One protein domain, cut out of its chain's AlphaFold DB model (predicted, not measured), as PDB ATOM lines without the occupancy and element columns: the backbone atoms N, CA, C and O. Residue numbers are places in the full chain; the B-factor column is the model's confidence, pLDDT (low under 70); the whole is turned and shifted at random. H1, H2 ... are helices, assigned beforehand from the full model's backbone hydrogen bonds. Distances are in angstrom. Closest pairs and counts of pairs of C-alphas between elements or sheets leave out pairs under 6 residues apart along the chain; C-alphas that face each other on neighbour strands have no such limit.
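Overview. This is residues 2 to 46 of the 313 residues of the protein "Type_ISP_C domain-containing protein" of marine sediment metagenome (UniProt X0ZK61). Three helices that do not pack closely stand round an open middle: the longest, H1, leads to H2, and the stretch from H2 loops out round Gly 32 before turning back into the short H3, whose last residue comes close to the end of H1. The tail after H3 folds back toward H1's side. The printed part has 45 residues, with H1, H2 and H3 in that order and no named strand; the class is all helix. It is only just compact, close to loose, with a radius of gyration of the C-alphas of 10.8 A and spans of 31 by 22 by 18 A.

Arrangement. Begin with H1, residues 3 to 15; a tight link of four residues leads to H2, residues 20 to 26, and the two are near each other, with 6 pairs of C-alphas within 10 A. Look next at H3, residues 36 to 40: it is close to but not clearly touching H1, and their closest C-alphas, those of Leu 14 and Leu 40, are 6.2 A apart. H2 and H3 are apart. In H1, H2 and H3 every O i to N i+4 pair is within hydrogen-bond range.

Along the chain. Find C-alpha 3 at (273.390, 243.418, 379.137); from there H1 runs 18.1 A to C-alpha 15. H2 covers 10.0 A, and H3 ends at C-alpha 40, (287.120, 253.679, 390.695).

Size, cuts and confidence. The C-alphas farthest apart, those of Asn 4 and Gly 32, are 31.1 A apart. The printed part has no cut, no link is long, and no printed residue is under pLDDT 70.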
ATOM      1  N   ASP A   2     274.273 244.821 374.499       85.38
ATOM      2  CA  ASP A   2     273.586 243.820 375.315       85.38
ATOM      3  C   ASP A   2     274.027 243.896 376.789       85.38
ATOM      4  O   ASP A   2     275.061 244.491 377.119       85.38
ATOM      5  N   LYS A   3     273.204 243.335 377.681       93.19
ATOM      6  CA  LYS A   3     273.390 243.418 379.137       93.19
ATOM      7  C   LYS A   3     274.678 242.725 379.592       93.19
ATOM      8  O   LYS A   3     275.409 243.294 380.397       93.19
ATOM      9  N   ASN A   4     274.976 241.549 379.042       93.88
ATOM     10  CA  ASN A   4     276.119 240.732 379.455       93.88
ATOM     11  C   ASN A   4     277.440 241.417 379.089       93.88
ATOM     12  O   ASN A   4     278.304 241.586 379.943       93.88
ATOM     13  N   THR A   5     277.549 241.944 377.866       93.44
ATOM     14  CA  THR A   5     278.714 242.727 377.431       93.44
ATOM     15  C   THR A   5     278.954 243.951 378.319       93.44
ATOM     16  O   THR A   5     280.103 244.330 378.567       93.44
ATOM     17  N   LEU A   6     277.891 244.620 378.782       96.12
ATOM     18  CA  LEU A   6     278.032 245.722 379.733       96.12
ATOM     19  C   LEU A   6     278.537 245.226 381.090       96.12
ATOM     20  O   LEU A   6     279.421 245.860 381.660       96.12
ATOM     21  N   GLU A   7     277.951 244.152 381.609       96.44
ATOM     22  CA  GLU A   7     278.281 243.586 382.914       96.44
ATOM     23  C   GLU A   7     279.741 243.138 382.970       96.44
ATOM     24  O   GLU A   7     280.481 243.606 383.832       96.44
ATOM     25  N   GLU A   8     280.205 242.370 381.985       95.06
ATOM     26  CA  GLU A   8     281.614 241.980 381.848       95.06
ATOM     27  C   GLU A   8     282.541 243.200 381.780       95.06
ATOM     28  O   GLU A   8     283.593 243.247 382.423       95.06
ATOM     29  N   ARG A   9     282.141 244.235 381.028       95.44
ATOM     30  CA  ARG A   9     282.917 245.475 380.924       95.44
ATOM     31  C   ARG A   9     282.978 246.224 382.252       95.44
ATOM     32  O   ARG A   9     284.037 246.748 382.589       95.44
ATOM     33  N   ALA A  10     281.864 246.319 382.974       96.12
ATOM     34  CA  ALA A  10     281.787 246.995 384.262       96.12
ATOM     35  C   ALA A  10     282.581 246.233 385.331       96.12
ATOM     36  O   ALA A  10     283.379 246.849 386.033       96.12
ATOM     37  N   LEU A  11     282.441 244.906 385.390       95.88
ATOM     38  CA  LEU A  11     283.234 244.025 386.250       95.88
ATOM     39  C   LEU A  11     284.729 244.236 386.019       95.88
ATOM     40  O   LEU A  11     285.462 244.527 386.962       95.88
ATOM     41  N   ARG A  12     285.168 244.182 384.756       95.50
ATOM     42  CA  ARG A  12     286.573 244.388 384.399       95.50
ATOM     43  C   ARG A  12     287.064 245.797 384.733       95.50
ATOM     44  O   ARG A  12     288.175 245.959 385.216       95.50
ATOM     45  N   LEU A  13     286.249 246.829 384.506       95.69
ATOM     46  CA  LEU A  13     286.605 248.209 384.857       95.69
ATOM     47  C   LEU A  13     286.767 248.396 386.375       95.69
ATOM     48  O   LEU A  13     287.672 249.106 386.809       95.69
ATOM     49  N   LEU A  14     285.880 247.802 387.174       95.19
ATOM     50  CA  LEU A  14     285.853 247.977 388.628       95.19
ATOM     51  C   LEU A  14     286.857 247.082 389.358       95.19
ATOM     52  O   LEU A  14     287.327 247.471 390.422       95.19
ATOM     53  N   SER A  15     287.238 245.937 388.783       92.56
ATOM     54  CA  SER A  15     288.290 245.083 389.348       92.56
ATOM     55  C   SER A  15     289.673 245.740 389.312       92.56
ATOM     56  O   SER A  15     290.561 245.344 390.061       92.56
ATOM     57  N   GLY A  16     289.877 246.730 388.434       90.06
ATOM     58  CA  GLY A  16     291.200 247.298 388.169       90.06
ATOM     59  C   GLY A  16     292.064 246.441 387.239       90.06
ATOM     60  O   GLY A  16     293.134 246.893 386.836       90.06
ATOM     61  N   ASP A  17     291.599 245.245 386.865       90.94
ATOM     62  CA  ASP A  17     292.333 244.283 386.039       90.94
ATOM     63  C   ASP A  17     292.052 244.496 384.542       90.94
ATOM     64  O   ASP A  17     291.289 243.787 383.872       90.94
ATOM     65  N   TYR A  18     292.635 245.566 384.005       93.50
ATOM     66  CA  TYR A  18     292.511 245.915 382.598       93.50
ATOM     67  C   TYR A  18     293.821 246.430 382.003       93.50
ATOM     68  O   TYR A  18     294.574 247.186 382.613       93.50
ATOM     69  N   ASP A  19     294.066 246.026 380.759       94.94
ATOM     70  CA  ASP A  19     295.277 246.336 380.011       94.94
ATOM     71  C   ASP A  19     295.179 247.689 379.287       94.94
ATOM     72  O   ASP A  19     294.117 248.313 379.197       94.94
ATOM     73  N   GLU A  20     296.296 248.149 378.720       95.38
ATOM     74  CA  GLU A  20     296.333 249.396 377.945       95.38
ATOM     75  C   GLU A  20     295.371 249.373 376.749       95.38
ATOM     76  O   GLU A  20     294.755 250.392 376.431       95.38
ATOM     77  N   LYS A  21     295.146 248.203 376.135       96.19
ATOM     78  CA  LYS A  21     294.157 248.054 375.056       96.19
ATOM     79  C   LYS A  21     292.745 248.377 375.546       96.19
ATOM     80  O   LYS A  21     292.019 249.101 374.866       96.19
ATOM     81  N   PHE A  22     292.348 247.886 376.723       95.94
ATOM     82  CA  PHE A  22     291.058 248.221 377.326       95.94
ATOM     83  C   PHE A  22     290.954 249.715 377.652       95.94
ATOM     84  O   PHE A  22     289.940 250.340 377.321       95.94
ATOM     85  N   LYS A  23     292.007 250.311 378.236       94.75
ATOM     86  CA  LYS A  23     292.035 251.752 378.547       94.75
ATOM     87  C   LYS A  23     291.844 252.606 377.303       94.75
ATOM     88  O   LYS A  23     291.014 253.512 377.317       94.75
ATOM     89  N   GLN A  24     292.568 252.300 376.229       95.00
ATOM     90  CA  GLN A  24     292.477 253.021 374.961       95.00
ATOM     91  C   GLN A  24     291.102 252.833 374.312       95.00
ATOM     92  O   GLN A  24     290.455 253.816 373.949       95.00
ATOM     93  N   LYS A  25     290.615 251.586 374.234       95.00
ATOM     94  CA  LYS A  25     289.324 251.251 373.615       95.00
ATOM     95  C   LYS A  25     288.146 251.949 374.297       95.00
ATOM     96  O   LYS A  25     287.265 252.459 373.610       95.00
ATOM     97  N   TYR A  26     288.116 251.964 375.629       93.06
ATOM     98  CA  TYR A  26     286.989 252.499 376.404       93.06
ATOM     99  C   TYR A  26     287.255 253.861 377.040       93.06
ATOM    100  O   TYR A  26     286.415 254.354 377.788       93.06
ATOM    101  N   ARG A  27     288.393 254.486 376.719       93.31
ATOM    102  CA  ARG A  27     288.801 255.795 377.245       93.31
ATOM    103  C   ARG A  27     288.754 255.845 378.774       93.31
ATOM    104  O   ARG A  27     288.181 256.761 379.361       93.31
ATOM    105  N   VAL A  28     289.377 254.860 379.420       93.88
ATOM    106  CA  VAL A  28     289.528 254.818 380.884       93.88
ATOM    107  C   VAL A  28     290.639 255.785 381.293       93.88
ATOM    108  O   VAL A  28     291.763 255.389 381.590       93.88
ATOM    109  N   ILE A  29     290.336 257.078 381.223       92.25
ATOM    110  CA  ILE A  29     291.284 258.166 381.462       92.25
ATOM    111  C   ILE A  29     290.653 259.248 382.335       92.25
ATOM    112  O   ILE A  29     289.436 259.445 382.353       92.25
ATOM    113  N   ASP A  30     291.502 259.982 383.045       94.06
ATOM    114  CA  ASP A  30     291.083 261.186 383.747       94.06
ATOM    115  C   ASP A  30     290.918 262.351 382.764       94.06
ATOM    116  O   ASP A  30     291.718 262.543 381.853       94.06
ATOM    117  N   SER A  31     289.906 263.180 382.996       91.06
ATOM    118  CA  SER A  31     289.743 264.474 382.326       91.06
ATOM    119  C   SER A  31     290.099 265.621 383.278       91.06
ATOM    120  O   SER A  31     290.355 265.408 384.469       91.06
ATOM    121  N   GLY A  32     290.114 266.861 382.778       90.69
ATOM    122  CA  GLY A  32     290.323 268.049 383.614       90.69
ATOM    123  C   GLY A  32     289.291 268.156 384.744       90.69
ATOM    124  O   GLY A  32     289.662 268.314 385.904       90.69
ATOM    125  N   SER A  33     288.009 267.971 384.415       89.44
ATOM    126  CA  SER A  33     286.874 268.142 385.333       89.44
ATOM    127  C   SER A  33     286.394 266.855 386.013       89.44
ATOM    128  O   SER A  33     285.561 266.920 386.914       89.44
ATOM    129  N   TYR A  34     286.862 265.680 385.585       92.69
ATOM    130  CA  TYR A  34     286.419 264.392 386.121       92.69
ATOM    131  C   TYR A  34     287.579 263.402 386.233       92.69
ATOM    132  O   TYR A  34     288.149 262.995 385.221       92.69
ATOM    133  N   LYS A  35     287.924 263.013 387.467       94.06
ATOM    134  CA  LYS A  35     289.002 262.062 387.776       94.06
ATOM    135  C   LYS A  35     288.426 260.659 387.980       94.06
ATOM    136  O   LYS A  35     288.125 260.274 389.111       94.06
ATOM    137  N   LEU A  36     288.230 259.929 386.882       93.12
ATOM    138  CA  LEU A  36     287.693 258.569 386.872       93.12
ATOM    139  C   LEU A  36     288.548 257.617 387.722       93.12
ATOM    140  O   LEU A  36     287.999 256.871 388.526       93.12
ATOM    141  N   SER A  37     289.877 257.703 387.624       90.62
ATOM    142  CA  SER A  37     290.819 256.857 388.371       90.62
ATOM    143  C   SER A  37     290.573 256.902 389.885       90.62
ATOM    144  O   SER A  37     290.556 255.875 390.559       90.62
ATOM    145  N   LYS A  38     290.303 258.097 390.426       91.31
ATOM    146  CA  LYS A  38     289.983 258.303 391.845       91.31
ATOM    147  C   LYS A  38     288.619 257.732 392.220       91.31
ATOM    148  O   LYS A  38     288.458 257.251 393.334       91.31
ATOM    149  N   LYS A  39     287.647 257.803 391.308       91.81
ATOM    150  CA  LYS A  39     286.271 257.329 391.520       91.81
ATOM    151  C   LYS A  39     286.147 255.811 391.482       91.81
ATOM    152  O   LYS A  39     285.248 255.285 392.126       91.81
ATOM    153  N   LEU A  40     287.041 255.139 390.760       92.69
ATOM    154  CA  LEU A  40     287.120 253.679 390.695       92.69
ATOM    155  C   LEU A  40     287.720 253.055 391.965       92.69
ATOM    156  O   LEU A  40     287.464 251.887 392.240       92.69
ATOM    157  N   LYS A  41     288.498 253.807 392.759       88.31
ATOM    158  CA  LYS A  41     289.124 253.270 393.978       88.31
ATOM    159  C   LYS A  41     288.071 252.727 394.945       88.31
ATOM    160  O   LYS A  41     287.115 253.424 395.276       88.31
ATOM    161  N   ASN A  42     288.304 251.508 395.434       86.31
ATOM    162  CA  ASN A  42     287.455 250.801 396.399       86.31
ATOM    163  C   ASN A  42     286.004 250.604 395.932       86.31
ATOM    164  O   ASN A  42     285.106 250.431 396.757       86.31
ATOM    165  N   LYS A  43     285.750 250.661 394.621       91.56
ATOM    166  CA  LYS A  43     284.442 250.323 394.074       91.56
ATOM    167  C   LYS A  43     284.340 248.824 393.876       91.56
ATOM    168  O   LYS A  43     285.214 248.205 393.284       91.56
ATOM    169  N   ILE A  44     283.239 248.272 394.360       93.50
ATOM    170  CA  ILE A  44     282.860 246.883 394.146       93.50
ATOM    171  C   ILE A  44     281.711 246.899 393.144       93.50
ATOM    172  O   ILE A  44     280.856 247.790 393.188       93.50
ATOM    173  N   PHE A  45     281.731 245.954 392.211       96.19
ATOM    174  CA  PHE A  45     280.626 245.766 391.288       96.19
ATOM    175  C   PHE A  45     279.349 245.411 392.058       96.19
ATOM    176  O   PHE A  45     279.360 244.524 392.907       96.19
ATOM    177  N   ASP A  46     278.253 246.088 391.732       95.69
ATOM    178  CA  ASP A  46     276.923 245.784 392.246       95.69
ATOM    179  C   ASP A  46     275.959 245.648 391.066       95.69
ATOM    180  O   ASP A  46     275.738 246.597 390.305       95.69
TER     181      ASP A  46